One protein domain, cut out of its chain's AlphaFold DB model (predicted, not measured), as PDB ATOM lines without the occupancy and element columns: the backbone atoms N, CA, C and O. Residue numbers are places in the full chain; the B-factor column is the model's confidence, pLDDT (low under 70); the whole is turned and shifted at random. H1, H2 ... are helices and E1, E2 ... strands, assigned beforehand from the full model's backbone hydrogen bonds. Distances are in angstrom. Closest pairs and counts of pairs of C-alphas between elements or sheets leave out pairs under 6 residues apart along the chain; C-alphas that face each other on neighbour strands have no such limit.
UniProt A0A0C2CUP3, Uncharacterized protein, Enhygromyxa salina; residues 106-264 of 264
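Overview. This is residues 106 to 264 of the 264 residues of an uncharacterized protein of Enhygromyxa salina (UniProt A0A0C2CUP3). A twisted sheet of six strands has helix H1 over one face, with the short H2 packed on H1; the small hairpin of E2 and E3 reaches out beyond one end of the sheet. Residues 239 to 245, in the long link after E8, stick out, and so do residues 258 to 264 at the end of the chain, of which 258 to 262 belong to H3. The printed part has 159 residues, with named elements in the order E1 E2 E3 H1 E4 E5 E6 E7 H2 E8 H3. The large sheet is mixed, in the order E1 E4 E5 E6 E7 E8; the class is mixed, helices and strands. The whole is compact, with a radius of gyration of the C-alphas of 16.2 A and spans of 48 by 40 by 36 A.

Arrangement. Residues 106 to 107 pair antiparallel with residues 116 to 117 of E1, residues 114 to 121. E2, residues 125 to 129, and E3, residues 134 to 139, form a hairpin, with N 125 and O 139 2.8 A apart. H1, residues 150 to 163, lies over E4, residues 169 to 176, and E5, residues 184 to 191, at a height over the sheet of 8.4 A. On the local plane H1 runs slantwise to the strands, at 42 degrees to E4; their closest C-alphas, of Ala 161 and Val 170, are 6.1 A apart. E1 and E4 are parallel, with N 117 and O 171 2.8 A apart. E4, E5, E6, residues 196 to 201, and E7, residues 206 to 210, make a meander, each strand the antiparallel neighbour of the one before. N 172 and O 188, N 189 and O 198, and N 199 and O 208 are each 2.8 A apart. H2, residues 216 to 221, touches H1, opposite ways at a steep tilt of 69 degrees, only just short of about perpendicular; the closest C-alphas, of Arg 155 and Ala 221, are 4.3 A apart. E8, residues 232 to 236, is antiparallel to E7, with N 235 and O 207 2.7 A apart. H3, residues 254 to 262, only grazes the sheet, with residues 255 to 256. In H1, H2 and H3 every O i to N i+4 pair is within hydrogen-bond range.

Along the chain. E1 begins at C-alpha 114, (5.492, -26.802, 1.319), and is 21.4 A long. H1 measures 19.9 A, E4 22.8 A, E5 22.6 A and E6 17.2 A. H3 ends at C-alpha 262, (-4.546, -30.159, 15.042).

Size, cuts and confidence. The C-alphas of Asp 133 and Pro 245, the two farthest apart, are 48.7 A apart. The printed part has no cut. The link from E8 to H3 is long, with 17 residues. Mean pLDDT of the printed part is 86.2; residues 179 to 182, 228 to 231, 238, 240 to 247 and 259 to 264 are under 70.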
ATOM      1  N   VAL A 106      -3.655 -19.069   2.165       96.81
ATOM      2  CA  VAL A 106      -2.314 -19.563   1.823       96.81
ATOM      3  C   VAL A 106      -1.486 -19.716   3.093       96.81
ATOM      4  O   VAL A 106      -1.210 -18.740   3.785       96.81
ATOM      5  N   ASP A 107      -1.049 -20.940   3.371       95.62
ATOM      6  CA  ASP A 107      -0.108 -21.271   4.437       95.62
ATOM      7  C   ASP A 107       1.237 -21.687   3.829       95.62
ATOM      8  O   ASP A 107       1.401 -22.791   3.307       95.62
ATOM      9  N   ALA A 108       2.210 -20.782   3.901       94.00
ATOM     10  CA  ALA A 108       3.594 -21.026   3.496       94.00
ATOM     11  C   ALA A 108       4.553 -21.152   4.696       94.00
ATOM     12  O   ALA A 108       5.767 -21.286   4.502       94.00
ATOM     13  N   SER A 109       4.031 -21.069   5.924       90.94
ATOM     14  CA  SER A 109       4.821 -20.960   7.155       90.94
ATOM     15  C   SER A 109       4.903 -22.255   7.951       90.94
ATOM     16  O   SER A 109       5.930 -22.498   8.580       90.94
ATOM     17  N   SER A 110       3.858 -23.089   7.927       87.19
ATOM     18  CA  SER A 110       3.802 -24.283   8.782       87.19
ATOM     19  C   SER A 110       4.817 -25.361   8.394       87.19
ATOM     20  O   SER A 110       5.226 -26.150   9.242       87.19
ATOM     21  N   ASP A 111       5.241 -25.396   7.127       90.00
ATOM     22  CA  ASP A 111       6.257 -26.322   6.628       90.00
ATOM     23  C   ASP A 111       7.230 -25.589   5.677       90.00
ATOM     24  O   ASP A 111       6.813 -24.962   4.694       90.00
ATOM     25  N   PRO A 112       8.553 -25.645   5.927       92.00
ATOM     26  CA  PRO A 112       9.536 -24.960   5.096       92.00
ATOM     27  C   PRO A 112       9.575 -25.463   3.645       92.00
ATOM     28  O   PRO A 112       9.953 -24.694   2.768       92.00
ATOM     29  N   LYS A 113       9.167 -26.705   3.361       94.12
ATOM     30  CA  LYS A 113       9.223 -27.327   2.025       94.12
ATOM     31  C   LYS A 113       7.922 -27.212   1.234       94.12
ATOM     32  O   LYS A 113       7.920 -27.520   0.040       94.12
ATOM     33  N   LEU A 114       6.839 -26.787   1.875       94.38
ATOM     34  CA  LEU A 114       5.492 -26.802   1.319       94.38
ATOM     35  C   LEU A 114       4.875 -25.400   1.342       94.38
ATOM     36  O   LEU A 114       5.094 -24.616   2.263       94.38
ATOM     37  N   VAL A 115       4.069 -25.107   0.329       96.81
ATOM     38  CA  VAL A 115       2.998 -24.114   0.438       96.81
ATOM     39  C   VAL A 115       1.662 -24.831   0.275       96.81
ATOM     40  O   VAL A 115       1.476 -25.596  -0.675       96.81
ATOM     41  N   ASN A 116       0.759 -24.616   1.227       96.25
ATOM     42  CA  ASN A 116      -0.597 -25.136   1.203       96.25
ATOM     43  C   ASN A 116      -1.578 -24.013   0.864       96.25
ATOM     44  O   ASN A 116      -1.584 -22.968   1.507       96.25
ATOM     45  N   VAL A 117      -2.420 -24.247  -0.132       97.56
ATOM     46  CA  VAL A 117      -3.450 -23.320  -0.589       97.56
ATOM     47  C   VAL A 117      -4.796 -24.000  -0.406       97.56
ATOM     48  O   VAL A 117      -5.046 -25.053  -0.994       97.56
ATOM     49  N   ASP A 118      -5.654 -23.408   0.414       96.12
ATOM     50  CA  ASP A 118      -7.037 -23.840   0.578       96.12
ATOM     51  C   ASP A 118      -7.931 -22.911  -0.242       96.12
ATOM     52  O   ASP A 118      -8.124 -21.750   0.117       96.12
ATOM     53  N   LEU A 119      -8.420 -23.421  -1.375       96.69
ATOM     54  CA  LEU A 119      -9.391 -22.724  -2.219       96.69
ATOM     55  C   LEU A 119     -10.808 -22.808  -1.647       96.69
ATOM     56  O   LEU A 119     -11.720 -22.190  -2.192       96.69
ATOM     57  N   GLY A 120     -11.007 -23.605  -0.593       95.00
ATOM     58  CA  GLY A 120     -12.302 -23.804   0.021       95.00
ATOM     59  C   GLY A 120     -13.294 -24.515  -0.902       95.00
ATOM     60  O   GLY A 120     -12.929 -25.461  -1.601       95.00
ATOM     61  N   ALA A 121     -14.567 -24.126  -0.876       94.94
ATOM     62  CA  ALA A 121     -15.590 -24.727  -1.725       94.94
ATOM     63  C   ALA A 121     -15.445 -24.270  -3.184       94.94
ATOM     64  O   ALA A 121     -15.117 -23.121  -3.467       94.94
ATOM     65  N   LEU A 122     -15.708 -25.171  -4.130       95.31
ATOM     66  CA  LEU A 122     -15.651 -24.840  -5.548       95.31
ATOM     67  C   LEU A 122     -16.827 -23.920  -5.931       95.31
ATOM     68  O   LEU A 122     -17.975 -24.271  -5.638       95.31
ATOM     69  N   PRO A 123     -16.583 -22.789  -6.619       96.62
ATOM     70  CA  PRO A 123     -17.643 -21.874  -7.009       96.62
ATOM     71  C   PRO A 123     -18.527 -22.462  -8.106       96.62
ATOM     72  O   PRO A 123     -18.097 -23.252  -8.955       96.62
ATOM     73  N   GLY A 124     -19.784 -22.042  -8.095       95.94
ATOM     74  CA  GLY A 124     -20.801 -22.442  -9.052       95.94
ATOM     75  C   GLY A 124     -22.194 -22.280  -8.462       95.94
ATOM     76  O   GLY A 124     -22.353 -21.781  -7.351       95.94
ATOM     77  N   ARG A 125     -23.204 -22.709  -9.213       96.75
ATOM     78  CA  ARG A 125     -24.598 -22.588  -8.798       96.75
ATOM     79  C   ARG A 125     -24.916 -23.600  -7.704       96.75
ATOM     80  O   ARG A 125     -24.702 -24.803  -7.884       96.75
ATOM     81  N   LEU A 126     -25.496 -23.128  -6.611       96.12
ATOM     82  CA  LEU A 126     -25.981 -23.934  -5.506       96.12
ATOM     83  C   LEU A 126     -27.459 -24.274  -5.693       96.12
ATOM     84  O   LEU A 126     -28.249 -23.530  -6.274       96.12
ATOM     85  N   ALA A 127     -27.844 -25.441  -5.193       94.81
ATOM     86  CA  ALA A 127     -29.238 -25.843  -5.105       94.81
ATOM     87  C   ALA A 127     -29.460 -26.712  -3.873       94.81
ATOM     88  O   ALA A 127     -28.534 -27.332  -3.348       94.81
ATOM     89  N   LEU A 128     -30.717 -26.797  -3.454       93.62
ATOM     90  CA  LEU A 128     -31.143 -27.767  -2.457       93.62
ATOM     91  C   LEU A 128     -31.220 -29.148  -3.115       93.62
ATOM     92  O   LEU A 128     -31.752 -29.291  -4.220       93.62
ATOM     93  N   ARG A 129     -30.662 -30.167  -2.461       87.31
ATOM     94  CA  ARG A 129     -30.705 -31.557  -2.928       87.31
ATOM     95  C   ARG A 129     -31.131 -32.510  -1.814       87.31
ATOM     96  O   ARG A 129     -30.918 -32.270  -0.631       87.31
ATOM     97  N   GLY A 130     -31.681 -33.653  -2.226       81.31
ATOM     98  CA  GLY A 130     -32.056 -34.741  -1.322       81.31
ATOM     99  C   GLY A 130     -33.354 -34.487  -0.552       81.31
ATOM    100  O   GLY A 130     -34.105 -33.573  -0.856       81.31
ATOM    101  N   ARG A 131     -33.638 -35.348   0.434       76.94
ATOM    102  CA  ARG A 131     -34.845 -35.255   1.283       76.94
ATOM    103  C   ARG A 131     -34.719 -34.245   2.425       76.94
ATOM    104  O   ARG A 131     -35.710 -33.937   3.071       76.94
ATOM    105  N   THR A 132     -33.497 -33.816   2.722       79.44
ATOM    106  CA  THR A 132     -33.158 -32.913   3.831       79.44
ATOM    107  C   THR A 132     -32.869 -31.492   3.354       79.44
ATOM    108  O   THR A 132     -32.353 -30.698   4.140       79.44
ATOM    109  N   ASP A 133     -33.137 -31.204   2.073       84.31
ATOM    110  CA  ASP A 133     -32.904 -29.915   1.415       84.31
ATOM    111  C   ASP A 133     -31.532 -29.322   1.743       84.31
ATOM    112  O   ASP A 133     -31.369 -28.168   2.143       84.31
ATOM    113  N   THR A 134     -30.507 -30.156   1.636       88.94
ATOM    114  CA  THR A 134     -29.133 -29.760   1.912       88.94
ATOM    115  C   THR A 134     -28.576 -28.970   0.740       88.94
ATOM    116  O   THR A 134     -28.812 -29.296  -0.425       88.94
ATOM    117  N   ILE A 135     -27.827 -27.916   1.052       93.12
ATOM    118  CA  ILE A 135     -27.202 -27.066   0.042       93.12
ATOM    119  C   ILE A 135     -26.058 -27.855  -0.604       93.12
ATOM    120  O   ILE A 135     -25.153 -28.325   0.082       93.12
ATOM    121  N   ALA A 136     -26.100 -28.003  -1.924       92.62
ATOM    122  CA  ALA A 136     -25.101 -28.718  -2.705       92.62
ATOM    123  C   ALA A 136     -24.715 -27.922  -3.951       92.62
ATOM    124  O   ALA A 136     -25.512 -27.138  -4.473       92.62
ATOM    125  N   LEU A 137     -23.512 -28.175  -4.468       92.88
ATOM    126  CA  LEU A 137     -23.104 -27.646  -5.761       92.88
ATOM    127  C   LEU A 137     -23.901 -28.349  -6.867       92.88
ATOM    128  O   LEU A 137     -23.823 -29.569  -7.041       92.88
ATOM    129  N   ALA A 138     -24.705 -27.585  -7.599       92.75
ATOM    130  CA  ALA A 138     -25.533 -28.100  -8.677       92.75
ATOM    131  C   ALA A 138     -24.788 -28.113 -10.012       92.75
ATOM    132  O   ALA A 138     -24.881 -29.099 -10.743       92.75
ATOM    133  N   GLU A 139     -24.064 -27.034 -10.301       93.19
ATOM    134  CA  GLU A 139     -23.344 -26.819 -11.553       93.19
ATOM    135  C   GLU A 139     -22.111 -25.952 -11.300       93.19
ATOM    136  O   GLU A 139     -22.174 -24.979 -10.552       93.19
ATOM    137  N   SER A 140     -20.992 -26.287 -11.938       95.38
ATOM    138  CA  SER A 140     -19.800 -25.446 -11.961       95.38
ATOM    139  C   SER A 140     -19.057 -25.654 -13.280       95.38
ATOM    140  O   SER A 140     -18.827 -26.808 -13.655       95.38
ATOM    141  N   PRO A 141     -18.628 -24.577 -13.965       93.81
ATOM    142  CA  PRO A 141     -17.812 -24.690 -15.172       93.81
ATOM    143  C   PRO A 141     -16.399 -25.217 -14.874       93.81
ATOM    144  O   PRO A 141     -15.664 -25.561 -15.793       93.81
ATOM    145  N   LEU A 142     -16.015 -25.286 -13.594       94.12
ATOM    146  CA  LEU A 142     -14.705 -25.741 -13.141       94.12
ATOM    147  C   LEU A 142     -14.650 -27.259 -12.909       94.12
ATOM    148  O   LEU A 142     -13.614 -27.765 -12.478       94.12
ATOM    149  N   ILE A 143     -15.740 -27.993 -13.157       91.50
ATOM    150  CA  ILE A 143     -15.789 -29.451 -12.992       91.50
ATOM    151  C   ILE A 143     -15.748 -30.151 -14.347       91.50
ATOM    152  O   ILE A 143     -16.576 -29.914 -15.220       91.50
ATOM    153  N   GLU A 144     -14.850 -31.125 -14.466       87.81
ATOM    154  CA  GLU A 144     -14.785 -32.062 -15.580       87.81
ATOM    155  C   GLU A 144     -14.733 -33.496 -15.036       87.81
ATOM    156  O   GLU A 144     -13.862 -33.851 -14.244       87.81
ATOM    157  N   SER A 145     -15.673 -34.357 -15.444       82.25
ATOM    158  CA  SER A 145     -15.705 -35.778 -15.045       82.25
ATOM    159  C   SER A 145     -15.578 -36.027 -13.526       82.25
ATOM    160  O   SER A 145     -14.904 -36.971 -13.109       82.25
ATOM    161  N   PHE A 146     -16.233 -35.199 -12.697       82.69
ATOM    162  CA  PHE A 146     -16.186 -35.222 -11.217       82.69
ATOM    163  C   PHE A 146     -14.852 -34.792 -10.575       82.69
ATOM    164  O   PHE A 146     -14.628 -35.051  -9.384       82.69
ATOM    165  N   TRP A 147     -13.973 -34.155 -11.346       87.81
ATOM    166  CA  TRP A 147     -12.709 -33.568 -10.903       87.81
ATOM    167  C   TRP A 147     -12.689 -32.077 -11.199       87.81
ATOM    168  O   TRP A 147     -13.460 -31.592 -12.023       87.81
ATOM    169  N   TRP A 148     -11.786 -31.363 -10.540       93.06
ATOM    170  CA  TRP A 148     -11.468 -30.000 -10.936       93.06
ATOM    171  C   TRP A 148     -10.803 -30.010 -12.316       93.06
ATOM    172  O   TRP A 148      -9.979 -30.885 -12.605       93.06
ATOM    173  N   GLN A 149     -11.196 -29.070 -13.170       94.00
ATOM    174  CA  GLN A 149     -10.738 -28.977 -14.550       94.00
ATOM    175  C   GLN A 149      -9.207 -28.902 -14.610       94.00
ATOM    176  O   GLN A 149      -8.586 -28.066 -13.952       94.00
ATOM    177  N   GLY A 150      -8.586 -29.751 -15.435       93.19
ATOM    178  CA  GLY A 150      -7.124 -29.870 -15.487       93.19
ATOM    179  C   GLY A 150      -6.410 -28.571 -15.851       93.19
ATOM    180  O   GLY A 150      -5.419 -28.219 -15.214       93.19
ATOM    181  N   ALA A 151      -6.958 -27.818 -16.807       94.38
ATOM    182  CA  ALA A 151      -6.420 -26.519 -17.196       94.38
ATOM    183  C   ALA A 151      -6.397 -25.526 -16.023       94.38
ATOM    184  O   ALA A 151      -5.384 -24.867 -15.795       94.38
ATOM    185  N   GLU A 152      -7.486 -25.455 -15.255       96.25
ATOM    186  CA  GLU A 152      -7.596 -24.559 -14.104       96.25
ATOM    187  C   GLU A 152      -6.688 -24.991 -12.949       96.25
ATOM    188  O   GLU A 152      -5.963 -24.170 -12.377       96.25
ATOM    189  N   ALA A 153      -6.639 -26.297 -12.676       95.94
ATOM    190  CA  ALA A 153      -5.717 -26.866 -11.704       95.94
ATOM    191  C   ALA A 153      -4.259 -26.543 -12.053       95.94
ATOM    192  O   ALA A 153      -3.492 -26.106 -11.195       95.94
ATOM    193  N   GLY A 154      -3.883 -26.697 -13.326       96.50
ATOM    194  CA  GLY A 154      -2.550 -26.376 -13.829       96.50
ATOM    195  C   GLY A 154      -2.197 -24.906 -13.643       96.50
ATOM    196  O   GLY A 154      -1.151 -24.604 -13.069       96.50
ATOM    197  N   ARG A 155      -3.084 -23.992 -14.057       97.81
ATOM    198  CA  ARG A 155      -2.869 -22.543 -13.906       97.81
ATOM    199  C   ARG A 155      -2.670 -22.146 -12.453       97.81
ATOM    200  O   ARG A 155      -1.734 -21.411 -12.138       97.81
ATOM    201  N   THR A 156      -3.508 -22.670 -11.566       98.06
ATOM    202  CA  THR A 156      -3.449 -22.338 -10.141       98.06
ATOM    203  C   THR A 156      -2.192 -22.914  -9.493       98.06
ATOM    204  O   THR A 156      -1.467 -22.190  -8.814       98.06
ATOM    205  N   LEU A 157      -1.857 -24.183  -9.755       98.25
ATOM    206  CA  LEU A 157      -0.609 -24.785  -9.276       98.25
ATOM    207  C   LEU A 157       0.615 -24.004  -9.771       98.25
ATOM    208  O   LEU A 157       1.527 -23.746  -8.990       98.25
ATOM    209  N   ALA A 158       0.626 -23.589 -11.042       98.25
ATOM    210  CA  ALA A 158       1.714 -22.799 -11.604       98.25
ATOM    211  C   ALA A 158       1.834 -21.425 -10.938       98.25
ATOM    212  O   ALA A 158       2.938 -21.046 -10.555       98.25
ATOM    213  N   LYS A 159       0.715 -20.713 -10.734       98.31
ATOM    214  CA  LYS A 159       0.672 -19.421 -10.028       98.31
ATOM    215  C   LYS A 159       1.404 -19.502  -8.686       98.31
ATOM    216  O   LYS A 159       2.308 -18.708  -8.434       98.31
ATOM    217  N   TYR A 160       1.067 -20.487  -7.855       98.44
ATOM    218  CA  TYR A 160       1.690 -20.639  -6.536       98.44
ATOM    219  C   TYR A 160       3.106 -21.221  -6.599       98.44
ATOM    220  O   TYR A 160       3.958 -20.818  -5.815       98.44
ATOM    221  N   ALA A 161       3.414 -22.098  -7.557       98.12
ATOM    222  CA  ALA A 161       4.777 -22.601  -7.741       98.12
ATOM    223  C   ALA A 161       5.754 -21.515  -8.217       98.12
ATOM    224  O   ALA A 161       6.935 -21.568  -7.869       98.12
ATOM    225  N   ILE A 162       5.278 -20.549  -9.006       97.94
ATOM    226  CA  ILE A 162       6.050 -19.379  -9.443       97.94
ATOM    227  C   ILE A 162       6.225 -18.395  -8.280       97.94
ATOM    228  O   ILE A 162       7.327 -17.899  -8.076       97.94
ATOM    229  N   ALA A 163       5.168 -18.144  -7.498       98.12
ATOM    230  CA  ALA A 163       5.223 -17.246  -6.342       98.12
ATOM    231  C   ALA A 163       6.091 -17.780  -5.185       98.12
ATOM    232  O   ALA A 163       6.627 -16.994  -4.408       98.12
ATOM    233  N   HIS A 164       6.250 -19.103  -5.086       97.69
ATOM    234  CA  HIS A 164       7.003 -19.782  -4.030       97.69
ATOM    235  C   HIS A 164       8.097 -20.697  -4.620       97.69
ATOM    236  O   HIS A 164       7.991 -21.930  -4.555       97.69
ATOM    237  N   PRO A 165       9.144 -20.124  -5.249       97.38
ATOM    238  CA  PRO A 165      10.183 -20.891  -5.939       97.38
ATOM    239  C   PRO A 165      11.034 -21.751  -4.992       97.38
ATOM    240  O   PRO A 165      11.583 -22.765  -5.416       97.38
ATOM    241  N   ASP A 166      11.112 -21.372  -3.716       97.00
ATOM    242  CA  ASP A 166      11.828 -22.062  -2.640       97.00
ATOM    243  C   ASP A 166      11.113 -23.329  -2.147       97.00
ATOM    244  O   ASP A 166      11.741 -24.222  -1.573       97.00
ATOM    245  N   LYS A 167       9.803 -23.446  -2.394       97.25
ATOM    246  CA  LYS A 167       9.005 -24.588  -1.949       97.25
ATOM    247  C   LYS A 167       9.166 -25.770  -2.904       97.25
ATOM    248  O   LYS A 167       9.057 -25.643  -4.130       97.25
ATOM    249  N   ALA A 168       9.408 -26.943  -2.324       96.50
ATOM    250  CA  ALA A 168       9.546 -28.205  -3.046       96.50
ATOM    251  C   ALA A 168       8.188 -28.742  -3.523       96.50
ATOM    252  O   ALA A 168       8.119 -29.409  -4.561       96.50
ATOM    253  N   VAL A 169       7.126 -28.447  -2.769       96.75
ATOM    254  CA  VAL A 169       5.761 -28.897  -3.045       96.75
ATOM    255  C   VAL A 169       4.790 -27.723  -2.964       96.75
ATOM    256  O   VAL A 169       4.857 -26.905  -2.047       96.75
ATOM    257  N   VAL A 170       3.857 -27.673  -3.912       97.81
ATOM    258  CA  VAL A 170       2.663 -26.820  -3.848       97.81
ATOM    259  C   VAL A 170       1.460 -27.731  -3.690       97.81
ATOM    260  O   VAL A 170       1.205 -28.554  -4.571       97.81
ATOM    261  N   ARG A 171       0.730 -27.600  -2.583       97.19
ATOM    262  CA  ARG A 171      -0.510 -28.333  -2.314       97.19
ATOM    263  C   ARG A 171      -1.689 -27.386  -2.459       97.19
ATOM    264  O   ARG A 171      -1.720 -26.343  -1.823       97.19
ATOM    265  N   ILE A 172      -2.657 -27.778  -3.270       97.50
ATOM    266  CA  ILE A 172      -3.946 -27.113  -3.406       97.50
ATOM    267  C   ILE A 172      -5.022 -28.066  -2.910       97.50
ATOM    268  O   ILE A 172      -5.047 -29.236  -3.298       97.50
ATOM    269  N   GLN A 173      -5.915 -27.554  -2.076       95.69
ATOM    270  CA  GLN A 173      -7.111 -28.241  -1.628       95.69
ATOM    271  C   GLN A 173      -8.351 -27.462  -2.051       95.69
ATOM    272  O   GLN A 173      -8.345 -26.234  -2.052       95.69
ATOM    273  N   LEU A 174      -9.405 -28.191  -2.403       95.38
ATOM    274  CA  LEU A 174     -10.728 -27.634  -2.661       95.38
ATOM    275  C   LEU A 174     -11.810 -28.661  -2.313       95.38
ATOM    276  O   LEU A 174     -11.581 -29.870  -2.366       95.38
ATOM    277  N   GLN A 175     -13.001 -28.189  -1.986       93.88
ATOM    278  CA  GLN A 175     -14.154 -28.996  -1.619       93.88
ATOM    279  C   GLN A 175     -15.201 -28.917  -2.729       93.88
ATOM    280  O   GLN A 175     -15.479 -27.850  -3.265       93.88
ATOM    281  N   ILE A 176     -15.796 -30.053  -3.079       91.38
ATOM    282  CA  ILE A 176     -16.974 -30.146  -3.944       91.38
ATOM    283  C   ILE A 176     -18.134 -30.575  -3.046       91.38
ATOM    284  O   ILE A 176     -18.258 -31.775  -2.753       91.38
ATOM    285  N   PRO A 177     -18.967 -29.626  -2.582       84.94
ATOM    286  CA  PRO A 177     -20.026 -29.946  -1.641       84.94
ATOM    287  C   PRO A 177     -21.149 -30.716  -2.329       84.94
ATOM    288  O   PRO A 177     -21.693 -30.282  -3.349       84.94
ATOM    289  N   LYS A 178     -21.500 -31.876  -1.772       81.25
ATOM    290  CA  LYS A 178     -22.519 -32.778  -2.338       81.25
ATOM    291  C   LYS A 178     -23.849 -32.723  -1.589       81.25
ATOM    292  O   LYS A 178     -24.806 -33.367  -2.018       81.25
ATOM    293  N   GLY A 179     -23.923 -31.952  -0.503       65.00
ATOM    294  CA  GLY A 179     -25.121 -31.840   0.330       65.00
ATOM    295  C   GLY A 179     -25.349 -33.056   1.236       65.00
ATOM    296  O   GLY A 179     -26.467 -33.305   1.665       65.00
ATOM    297  N   SER A 180     -24.335 -33.859   1.546       61.44
ATOM    298  CA  SER A 180     -24.436 -34.927   2.557       61.44
ATOM    299  C   SER A 180     -23.103 -35.090   3.286       61.44
ATOM    300  O   SER A 180     -22.168 -34.349   3.010       61.44
ATOM    301  N   SER A 181     -22.974 -36.085   4.171       56.84
ATOM    302  CA  SER A 181     -21.744 -36.433   4.913       56.84
ATOM    303  C   SER A 181     -20.555 -36.891   4.039       56.84
ATOM    304  O   SER A 181     -19.702 -37.647   4.493       56.84
ATOM    305  N   SER A 182     -20.539 -36.528   2.761       63.16
ATOM    306  CA  SER A 182     -19.623 -37.005   1.727       63.16
ATOM    307  C   SER A 182     -19.213 -35.870   0.790       63.16
ATOM    308  O   SER A 182     -19.104 -36.048  -0.429       63.16
ATOM    309  N   ASP A 183     -19.001 -34.686   1.361       80.88
ATOM    310  CA  ASP A 183     -18.330 -33.612   0.647       80.88
ATOM    311  C   ASP A 183     -16.970 -34.102   0.167       80.88
ATOM    312  O   ASP A 183     -16.147 -34.616   0.929       80.88
ATOM    313  N   LYS A 184     -16.759 -33.980  -1.140       88.69
ATOM    314  CA  LYS A 184     -15.553 -34.483  -1.776       88.69
ATOM    315  C   LYS A 184     -14.476 -33.428  -1.619       88.69
ATOM    316  O   LYS A 184     -14.543 -32.394  -2.276       88.69
ATOM    317  N   THR A 185     -13.478 -33.689  -0.790       91.75
ATOM    318  CA  THR A 185     -12.303 -32.817  -0.707       91.75
ATOM    319  C   THR A 185     -11.257 -33.320  -1.685       91.75
ATOM    320  O   THR A 185     -10.755 -34.427  -1.535       91.75
ATOM    321  N   LEU A 186     -10.936 -32.537  -2.708       93.38
ATOM    322  CA  LEU A 186      -9.872 -32.844  -3.653       93.38
ATOM    323  C   LEU A 186      -8.561 -32.214  -3.203       93.38
ATOM    324  O   LEU A 186      -8.536 -31.089  -2.707       93.38
ATOM    325  N   VAL A 187      -7.469 -32.935  -3.430       94.69
ATOM    326  CA  VAL A 187      -6.112 -32.464  -3.163       94.69
ATOM    327  C   VAL A 187      -5.273 -32.643  -4.413       94.69
ATOM    328  O   VAL A 187      -5.258 -33.720  -5.006       94.69
ATOM    329  N   TYR A 188      -4.548 -31.595  -4.781       96.00
ATOM    330  CA  TYR A 188      -3.608 -31.543  -5.893       96.00
ATOM    331  C   TYR A 188      -2.246 -31.122  -5.360       96.00
ATOM    332  O   TYR A 188      -2.140 -30.161  -4.606       96.00
ATOM    333  N   ARG A 189      -1.189 -31.839  -5.731       96.12
ATOM    334  CA  ARG A 189       0.172 -31.597  -5.253       96.12
ATOM    335  C   ARG A 189       1.127 -31.575  -6.427       96.12
ATOM    336  O   ARG A 189       1.334 -32.606  -7.061       96.12
ATOM    337  N   TYR A 190       1.706 -30.415  -6.708       97.12
ATOM    338  CA  TYR A 190       2.798 -30.290  -7.664       97.12
ATOM    339  C   TYR A 190       4.129 -30.511  -6.950       97.12
ATOM    340  O   TYR A 190       4.430 -29.824  -5.973       97.12
ATOM    341  N   PHE A 191       4.921 -31.456  -7.451       95.88
ATOM    342  CA  PHE A 191       6.243 -31.774  -6.925       95.88
ATOM    343  C   PHE A 191       7.313 -31.273  -7.889       95.88
ATOM    344  O   PHE A 191       7.457 -31.795  -8.997       95.88
ATOM    345  N   ARG A 192       8.083 -30.270  -7.455       95.75
ATOM    346  CA  ARG A 192       9.041 -29.556  -8.310       95.75
ATOM    347  C   ARG A 192      10.145 -30.470  -8.843       95.75
ATOM    348  O   ARG A 192      10.438 -30.433 -10.030       95.75
ATOM    349  N   ALA A 193      10.718 -31.316  -7.984       94.69
ATOM    350  CA  ALA A 193      11.834 -32.196  -8.348       94.69
ATOM    351  C   ALA A 193      11.451 -33.262  -9.388       94.69
ATOM    352  O   ALA A 193      12.287 -33.666 -10.189       94.69
ATOM    353  N   GLN A 194      10.197 -33.717  -9.373       94.06
ATOM    354  CA  GLN A 194       9.681 -34.712 -10.313       94.06
ATOM    355  C   GLN A 194       8.977 -34.080 -11.515       94.06
ATOM    356  O   GLN A 194       8.651 -34.798 -12.454       94.06
ATOM    357  N   ASN A 195       8.692 -32.775 -11.466       94.75
ATOM    358  CA  ASN A 195       7.877 -32.064 -12.445       94.75
ATOM    359  C   ASN A 195       6.564 -32.814 -12.771       94.75
ATOM    360  O   ASN A 195       6.210 -33.056 -13.927       94.75
ATOM    361  N   ARG A 196       5.866 -33.238 -11.709       93.81
ATOM    362  CA  ARG A 196       4.652 -34.067 -11.753       93.81
ATOM    363  C   ARG A 196       3.591 -33.539 -10.795       93.81
ATOM    364  O   ARG A 196       3.915 -32.940  -9.769       93.81
ATOM    365  N   VAL A 197       2.327 -33.826 -11.104       94.38
ATOM    366  CA  VAL A 197       1.190 -33.566 -10.216       94.38
ATOM    367  C   VAL A 197       0.635 -34.885  -9.689       94.38
ATOM    368  O   VAL A 197       0.319 -35.791 -10.459       94.38
ATOM    369  N   ALA A 198       0.494 -34.978  -8.368       93.44
ATOM    370  CA  ALA A 198      -0.279 -36.019  -7.706       93.44
ATOM    371  C   ALA A 198      -1.635 -35.448  -7.282       93.44
ATOM    372  O   ALA A 198      -1.679 -34.374  -6.685       93.44
ATOM    373  N   PHE A 199      -2.732 -36.145  -7.550       93.44
ATOM    374  CA  PHE A 199      -4.067 -35.657  -7.218       93.44
ATOM    375  C   PHE A 199      -5.021 -36.774  -6.810       93.44
ATOM    376  O   PHE A 199      -4.891 -37.908  -7.259       93.44
ATOM    377  N   GLY A 200      -5.984 -36.470  -5.953       91.50
ATOM    378  CA  GLY A 200      -6.922 -37.462  -5.439       91.50
ATOM    379  C   GLY A 200      -7.959 -36.845  -4.515       91.50
ATOM    380  O   GLY A 200      -8.011 -35.627  -4.346       91.50
ATOM    381  N   GLU A 201      -8.797 -37.695  -3.939       90.12
ATOM    382  CA  GLU A 201      -9.702 -37.310  -2.861       90.12
ATOM    383  C   GLU A 201      -8.972 -37.456  -1.520       90.12
ATOM    384  O   GLU A 201      -8.279 -38.443  -1.277       90.12
ATOM    385  N   LEU A 202      -9.082 -36.450  -0.654       85.56
ATOM    386  CA  LEU A 202      -8.553 -36.513   0.702       85.56
ATOM    387  C   LEU A 202      -9.230 -37.683   1.425       85.56
ATOM    388  O   LEU A 202     -10.451 -37.766   1.407       85.56
ATOM    389  N   LEU A 203      -8.443 -38.523   2.107       78.25
ATOM    390  CA  LEU A 203      -8.873 -39.768   2.776       78.25
ATOM    391  C   LEU A 203      -9.139 -40.971   1.859       78.25
ATOM    392  O   LEU A 203      -9.381 -42.054   2.388       78.25
ATOM    393  N   ASP A 204      -9.056 -40.829   0.537       81.19
ATOM    394  CA  ASP A 204      -9.006 -41.992  -0.354       81.19
ATOM    395  C   ASP A 204      -7.561 -42.527  -0.418       81.19
ATOM    396  O   ASP A 204      -6.593 -41.766  -0.461       81.19
ATOM    397  N   ASP A 205      -7.409 -43.852  -0.449       78.31
ATOM    398  CA  ASP A 205      -6.121 -44.533  -0.644       78.31
ATOM    399  C   ASP A 205      -5.654 -44.488  -2.115       78.31
ATOM    400  O   ASP A 205      -4.591 -45.018  -2.462       78.31
ATOM    401  N   SER A 206      -6.459 -43.884  -2.990       80.62
ATOM    402  CA  SER A 206      -6.228 -43.760  -4.425       80.62
ATOM    403  C   SER A 206      -5.736 -42.360  -4.791       80.62
ATOM    404  O   SER A 206      -6.505 -41.400  -4.843       80.62
ATOM    405  N   VAL A 207      -4.453 -42.252  -5.136       87.81
ATOM    406  CA  VAL A 207      -3.865 -41.036  -5.707       87.81
ATOM    407  C   VAL A 207      -3.533 -41.285  -7.171       87.81
ATOM    408  O   VAL A 207      -3.066 -42.348  -7.559       87.81
ATOM    409  N   TYR A 208      -3.772 -40.301  -8.015       90.44
ATOM    410  CA  TYR A 208      -3.423 -40.317  -9.424       90.44
ATOM    411  C   TYR A 208      -2.176 -39.478  -9.652       90.44
ATOM    412  O   TYR A 208      -2.024 -38.410  -9.064       90.44
ATOM    413  N   LEU A 209      -1.288 -39.955 -10.516       90.81
ATOM    414  CA  LEU A 209      -0.075 -39.251 -10.912       90.81
ATOM    415  C   LEU A 209      -0.127 -38.914 -12.390       90.81
ATOM    416  O   LEU A 209      -0.466 -39.773 -13.208       90.81
ATOM    417  N   THR A 210       0.260 -37.689 -12.723       91.38
ATOM    418  CA  THR A 210       0.560 -37.328 -14.105       91.38
ATOM    419  C   THR A 210       1.895 -37.929 -14.539       91.38
ATOM    420  O   THR A 210       2.773 -38.214 -13.717       91.38
ATOM    421  N   GLY A 211       2.085 -38.050 -15.854       89.00
ATOM    422  CA  GLY A 211       3.429 -38.100 -16.425       89.00
ATOM    423  C   GLY A 211       4.222 -36.826 -16.110       89.00
ATOM    424  O   GLY A 211       3.690 -35.863 -15.546       89.00
ATOM    425  N   GLU A 212       5.504 -36.824 -16.473       91.00
ATOM    426  CA  GLU A 212       6.298 -35.595 -16.432       91.00
ATOM    427  C   GLU A 212       5.673 -34.536 -17.348       91.00
ATOM    428  O   GLU A 212       5.241 -34.828 -18.466       91.00
ATOM    429  N   ILE A 213       5.585 -33.306 -16.855       92.25
ATOM    430  CA  ILE A 213       4.899 -32.222 -17.550       92.25
ATOM    431  C   ILE A 213       5.859 -31.603 -18.564       92.25
ATOM    432  O   ILE A 213       6.719 -30.794 -18.213       92.25
ATOM    433  N   SER A 214       5.705 -31.966 -19.837       91.19
ATOM    434  CA  SER A 214       6.476 -31.357 -20.927       91.19
ATOM    435  C   SER A 214       6.257 -29.838 -20.968       91.19
ATOM    436  O   SER A 214       5.119 -29.370 -20.973       91.19
ATOM    437  N   GLY A 215       7.347 -29.063 -20.954       91.44
ATOM    438  CA  GLY A 215       7.311 -27.597 -20.833       91.44
ATOM    439  C   GLY A 215       7.121 -27.065 -19.403       91.44
ATOM    440  O   GLY A 215       7.052 -25.854 -19.206       91.44
ATOM    441  N   GLY A 216       7.045 -27.944 -18.398       93.69
ATOM    442  CA  GLY A 216       7.068 -27.590 -16.978       93.69
ATOM    443  C   GLY A 216       5.979 -26.604 -16.542       93.69
ATOM    444  O   GLY A 216       4.824 -26.681 -16.970       93.69
ATOM    445  N   LEU A 217       6.356 -25.663 -15.670       95.06
ATOM    446  CA  LEU A 217       5.440 -24.668 -15.100       95.06
ATOM    447  C   LEU A 217       4.806 -23.751 -16.151       95.06
ATOM    448  O   LEU A 217       3.657 -23.354 -15.978       95.06
ATOM    449  N   GLU A 218       5.506 -23.441 -17.244       96.31
ATOM    450  CA  GLU A 218       4.962 -22.606 -18.321       96.31
ATOM    451  C   GLU A 218       3.795 -23.301 -19.028       96.31
ATOM    452  O   GLU A 218       2.755 -22.690 -19.280       96.31
ATOM    453  N   ALA A 219       3.920 -24.607 -19.288       95.12
ATOM    454  CA  ALA A 219       2.836 -25.395 -19.863       95.12
ATOM    455  C   ALA A 219       1.620 -25.455 -18.924       95.12
ATOM    456  O   ALA A 219       0.481 -25.309 -19.376       95.12
ATOM    457  N   MET A 220       1.851 -25.610 -17.618       96.12
ATOM    458  CA  MET A 220       0.788 -25.547 -16.611       96.12
ATOM    459  C   MET A 220       0.113 -24.170 -16.562       96.12
ATOM    460  O   MET A 220      -1.115 -24.100 -16.581       96.12
ATOM    461  N   ALA A 221       0.889 -23.082 -16.564       97.00
ATOM    462  CA  ALA A 221       0.382 -21.708 -16.586       97.00
ATOM    463  C   ALA A 221      -0.429 -21.400 -17.858       97.00
ATOM    464  O   ALA A 221      -1.373 -20.616 -17.824       97.00
ATOM    465  N   ALA A 222      -0.115 -22.066 -18.971       96.50
ATOM    466  CA  ALA A 222      -0.889 -22.008 -20.207       96.50
ATOM    467  C   ALA A 222      -2.134 -22.924 -20.209       96.50
ATOM    468  O   ALA A 222      -2.804 -23.037 -21.233       96.50
ATOM    469  N   GLY A 223      -2.443 -23.605 -19.096       93.12
ATOM    470  CA  GLY A 223      -3.601 -24.494 -18.970       93.12
ATOM    471  C   GLY A 223      -3.457 -25.829 -19.706       93.12
ATOM    472  O   GLY A 223      -4.459 -26.466 -20.011       93.12
ATOM    473  N   ARG A 224      -2.229 -26.271 -20.006       93.12
ATOM    474  CA  ARG A 224      -1.965 -27.513 -20.762       93.12
ATOM    475  C   ARG A 224      -1.810 -28.752 -19.876       93.12
ATOM    476  O   ARG A 224      -1.319 -29.781 -20.332       93.12
ATOM    477  N   LEU A 225      -2.211 -28.668 -18.609       91.19
ATOM    478  CA  LEU A 225      -2.229 -29.822 -17.717       91.19
ATOM    479  C   LEU A 225      -3.430 -30.718 -18.052       91.19
ATOM    480  O   LEU A 225      -4.580 -30.307 -17.907       91.19
ATOM    481  N   SER A 226      -3.160 -31.959 -18.461       84.94
ATOM    482  CA  SER A 226      -4.190 -32.981 -18.659       84.94
ATOM    483  C   SER A 226      -4.292 -33.886 -17.434       84.94
ATOM    484  O   SER A 226      -3.299 -34.461 -16.992       84.94
ATOM    485  N   LEU A 227      -5.511 -34.036 -16.911       83.31
ATOM    486  CA  LEU A 227      -5.847 -34.955 -15.815       83.31
ATOM    487  C   LEU A 227      -6.716 -36.138 -16.286       83.31
ATOM    488  O   LEU A 227      -7.277 -36.875 -15.471       83.31
ATOM    489  N   GLY A 228      -6.868 -36.300 -17.606       69.44
ATOM    490  CA  GLY A 228      -7.734 -37.306 -18.218       69.44
ATOM    491  C   GLY A 228      -7.316 -38.751 -17.915       69.44
ATOM    492  O   GLY A 228      -6.223 -39.019 -17.416       69.44
ATOM    493  N   LYS A 229      -8.189 -39.716 -18.249       64.38
ATOM    494  CA  LYS A 229      -7.972 -41.153 -17.970       64.38
ATOM    495  C   LYS A 229      -6.652 -41.706 -18.514       64.38
ATOM    496  O   LYS A 229      -6.100 -42.608 -17.897       64.38
ATOM    497  N   GLU A 230      -6.163 -41.167 -19.622       63.84
ATOM    498  CA  GLU A 230      -4.908 -41.599 -20.252       63.84
ATOM    499  C   GLU A 230      -3.671 -40.918 -19.656       63.84
ATOM    500  O   GLU A 230      -2.566 -41.441 -19.751       63.84
ATOM    501  N   ALA A 231      -3.853 -39.778 -18.988       61.22
ATOM    502  CA  ALA A 231      -2.777 -39.013 -18.364       61.22
ATOM    503  C   ALA A 231      -2.506 -39.433 -16.910       61.22
ATOM    504  O   ALA A 231      -1.562 -38.937 -16.299       61.22
ATOM    505  N   ARG A 232      -3.340 -40.319 -16.345       70.38
ATOM    506  CA  ARG A 232      -3.303 -40.689 -14.929       70.38
ATOM    507  C   ARG A 232      -2.818 -42.120 -14.725       70.38
ATOM    508  O   ARG A 232      -3.456 -43.078 -15.160       70.38
ATOM    509  N   LYS A 233      -1.734 -42.277 -13.972       77.75
ATOM    510  CA  LYS A 233      -1.351 -43.566 -13.396       77.75
ATOM    511  C   LYS A 233      -1.915 -43.652 -11.984       77.75
ATOM    512  O   LYS A 233      -1.684 -42.755 -11.175       77.75
ATOM    513  N   LEU A 234      -2.674 -44.707 -11.695       81.44
ATOM    514  CA  LEU A 234      -3.137 -44.960 -10.334       81.44
ATOM    515  C   LEU A 234      -1.937 -45.324  -9.455       81.44
ATOM    516  O   LEU A 234      -1.137 -46.192  -9.798       81.44
ATOM    517  N   CYS A 235      -1.864 -44.664  -8.311       79.69
ATOM    518  CA  CYS A 235      -0.883 -44.851  -7.268       79.69
ATOM    519  C   CYS A 235      -1.622 -45.074  -5.953       79.69
ATOM    520  O   CYS A 235      -2.242 -44.160  -5.412       79.69
ATOM    521  N   SER A 236      -1.601 -46.305  -5.458       75.75
ATOM    522  CA  SER A 236      -2.311 -46.687  -4.239       75.75
ATOM    523  C   SER A 236      -1.353 -47.215  -3.186       75.75
ATOM    524  O   SER A 236      -0.219 -47.587  -3.493       75.75
ATOM    525  N   ARG A 237      -1.804 -47.259  -1.932       71.75
ATOM    526  CA  ARG A 237      -1.046 -47.827  -0.810       71.75
ATOM    527  C   ARG A 237      -0.568 -49.268  -1.097       71.75
ATOM    528  O   ARG A 237      -1.283 -50.029  -1.757       71.75
ATOM    529  N   PRO A 238       0.625 -49.678  -0.613       67.94
ATOM    530  CA  PRO A 238       1.054 -51.070  -0.681       67.94
ATOM    531  C   PRO A 238       0.084 -52.022  -0.014       67.94
ATOM    532  O   PRO A 238      -0.327 -51.779   1.118       67.94
ATOM    533  N   ARG A 239      -0.284 -53.090  -0.736       70.44
ATOM    534  CA  ARG A 239      -1.107 -54.173  -0.185       70.44
ATOM    535  C   ARG A 239      -0.231 -55.223   0.494       70.44
ATOM    536  O   ARG A 239      -0.690 -55.850   1.441       70.44
ATOM    537  N   SER A 240       1.021 -55.366   0.052       67.94
ATOM    538  CA  SER A 240       2.050 -56.191   0.690       67.94
ATOM    539  C   SER A 240       3.407 -55.472   0.702       67.94
ATOM    540  O   SER A 240       3.655 -54.576  -0.107       67.94
ATOM    541  N   ILE A 241       4.293 -55.889   1.612       59.66
ATOM    542  CA  ILE A 241       5.726 -55.542   1.608       59.66
ATOM    543  C   ILE A 241       6.412 -56.027   0.316       59.66
ATOM    544  O   ILE A 241       7.379 -55.412  -0.127       59.66
ATOM    545  N   ASP A 242       5.870 -57.065  -0.327       65.50
ATOM    546  CA  ASP A 242       6.460 -57.725  -1.500       65.50
ATOM    547  C   ASP A 242       6.127 -57.058  -2.850       65.50
ATOM    548  O   ASP A 242       6.539 -57.557  -3.895       65.50
ATOM    549  N   ASP A 243       5.416 -55.923  -2.867       60.53
ATOM    550  CA  ASP A 243       4.945 -55.244  -4.094       60.53
ATOM    551  C   ASP A 243       6.072 -54.628  -4.976       60.53
ATOM    552  O   ASP A 243       5.795 -53.840  -5.883       60.53
ATOM    553  N   GLY A 244       7.344 -54.986  -4.757       52.75
ATOM    554  CA  GLY A 244       8.502 -54.529  -5.533       52.75
ATOM    555  C   GLY A 244       8.845 -53.040  -5.353       52.75
ATOM    556  O   GLY A 244       8.135 -52.301  -4.662       52.75
ATOM    557  N   PRO A 245       9.956 -52.558  -5.950       48.22
ATOM    558  CA  PRO A 245      10.303 -51.143  -5.920       48.22
ATOM    559  C   PRO A 245       9.248 -50.363  -6.700       48.22
ATOM    560  O   PRO A 245       9.151 -50.433  -7.925       48.22
ATOM    561  N   ARG A 246       8.420 -49.628  -5.965       58.44
ATOM    562  CA  ARG A 246       7.378 -48.801  -6.556       58.44
ATOM    563  C   ARG A 246       8.022 -47.607  -7.243       58.44
ATOM    564  O   ARG A 246       8.863 -46.925  -6.660       58.44
ATOM    565  N   GLU A 247       7.584 -47.335  -8.469       67.75
ATOM    566  CA  GLU A 247       7.716 -46.000  -9.050       67.75
ATOM    567  C   GLU A 247       7.241 -44.973  -8.007       67.75
ATOM    568  O   GLU A 247       6.298 -45.242  -7.257       67.75
ATOM    569  N   TRP A 248       7.937 -43.839  -7.911       78.56
ATOM    570  CA  TRP A 248       7.691 -42.820  -6.893       78.56
ATOM    571  C   TRP A 248       6.187 -42.522  -6.729       78.56
ATOM    572  O   TRP A 248       5.513 -42.123  -7.679       78.56
ATOM    573  N   CYS A 249       5.674 -42.755  -5.513       79.56
ATOM    574  CA  CYS A 249       4.248 -42.760  -5.193       79.56
ATOM    575  C   CYS A 249       3.961 -41.965  -3.912       79.56
ATOM    576  O   CYS A 249       3.984 -42.542  -2.819       79.56
ATOM    577  N   PRO A 250       3.679 -40.656  -3.998       83.25
ATOM    578  CA  PRO A 250       3.408 -39.826  -2.831       83.25
ATOM    579  C   PRO A 250       1.962 -40.016  -2.343       83.25
ATOM    580  O   PRO A 250       1.203 -39.058  -2.239       83.25
ATOM    581  N   TRP A 251       1.525 -41.251  -2.093       78.12
ATOM    582  CA  TRP A 251       0.132 -41.532  -1.719       78.12
ATOM    583  C   TRP A 251      -0.245 -40.917  -0.361       78.12
ATOM    584  O   TRP A 251      -1.388 -40.516  -0.173       78.12
ATOM    585  N   GLN A 252       0.716 -40.764   0.557       77.69
ATOM    586  CA  GLN A 252       0.498 -40.091   1.839       77.69
ATOM    587  C   GLN A 252       0.410 -38.575   1.653       77.69
ATOM    588  O   GLN A 252       1.281 -37.967   1.030       77.69
ATOM    589  N   ASP A 253      -0.630 -37.963   2.214       78.62
ATOM    590  CA  ASP A 253      -0.734 -36.515   2.411       78.62
ATOM    591  C   ASP A 253      -0.390 -36.186   3.870       78.62
ATOM    592  O   ASP A 253      -1.273 -36.013   4.711       78.62
ATOM    593  N   GLU A 254       0.909 -36.166   4.187       75.25
ATOM    594  CA  GLU A 254       1.416 -35.938   5.551       75.25
ATOM    595  C   GLU A 254       0.891 -34.625   6.154       75.25
ATOM    596  O   GLU A 254       0.567 -34.570   7.342       75.25
ATOM    597  N   TYR A 255       0.719 -33.594   5.319       71.62
ATOM    598  CA  TYR A 255       0.138 -32.318   5.725       71.62
ATOM    599  C   TYR A 255      -1.343 -32.456   6.090       71.62
ATOM    600  O   TYR A 255      -1.765 -31.998   7.151       71.62
ATOM    601  N   GLY A 256      -2.134 -33.133   5.250       71.44
ATOM    602  CA  GLY A 256      -3.541 -33.412   5.540       71.44
ATOM    603  C   GLY A 256      -3.734 -34.197   6.844       71.44
ATOM    604  O   GLY A 256      -4.665 -33.923   7.601       71.44
ATOM    605  N   GLU A 257      -2.837 -35.136   7.152       73.81
ATOM    606  CA  GLU A 257      -2.852 -35.882   8.416       73.81
ATOM    607  C   GLU A 257      -2.469 -35.018   9.627       73.81
ATOM    608  O   GLU A 257      -3.120 -35.097  10.672       73.81
ATOM    609  N   ALA A 258      -1.457 -34.156   9.495       71.56
ATOM    610  CA  ALA A 258      -1.069 -33.218  10.547       71.56
ATOM    611  C   ALA A 258      -2.182 -32.194  10.840       71.56
ATOM    612  O   ALA A 258      -2.548 -31.997  12.002       71.56
ATOM    613  N   ALA A 259      -2.792 -31.618   9.800       66.88
ATOM    614  CA  ALA A 259      -3.899 -30.674   9.929       66.88
ATOM    615  C   ALA A 259      -5.119 -31.300  10.627       66.88
ATOM    616  O   ALA A 259      -5.750 -30.663  11.467       66.88
ATOM    617  N   LYS A 260      -5.429 -32.575  10.351       67.88
ATOM    618  CA  LYS A 260      -6.490 -33.306  11.067       67.88
ATOM    619  C   LYS A 260      -6.183 -33.485  12.549       67.88
ATOM    620  O   LYS A 260      -7.093 -33.368  13.362       67.88
ATOM    621  N   ARG A 261      -4.930 -33.787  12.909       67.12
ATOM    622  CA  ARG A 261      -4.525 -33.930  14.320       67.12
ATOM    623  C   ARG A 261      -4.649 -32.615  15.083       67.12
ATOM    624  O   ARG A 261      -5.000 -32.660  16.248       67.12
ATOM    625  N   ALA A 262      -4.406 -31.480  14.429       59.69
ATOM    626  CA  ALA A 262      -4.546 -30.159  15.042       59.69
ATOM    627  C   ALA A 262      -6.010 -29.715  15.245       59.69
ATOM    628  O   ALA A 262      -6.266 -28.814  16.034       59.69
ATOM    629  N   ARG A 263      -6.966 -30.328  14.530       54.06
ATOM    630  CA  ARG A 263      -8.410 -30.050  14.648       54.06
ATOM    631  C   ARG A 263      -9.137 -30.947  15.666       54.06
ATOM    632  O   ARG A 263     -10.332 -30.753  15.865       54.06
ATOM    633  N   LYS A 264      -8.461 -31.946  16.246       41.75
ATOM    634  CA  LYS A 264      -8.993 -32.846  17.285       41.75
ATOM    635  C   LYS A 264      -8.533 -32.404  18.665       41.75
ATOM    636  O   LYS A 264      -9.331 -32.591  19.606       41.75
TER     637      LYS A 264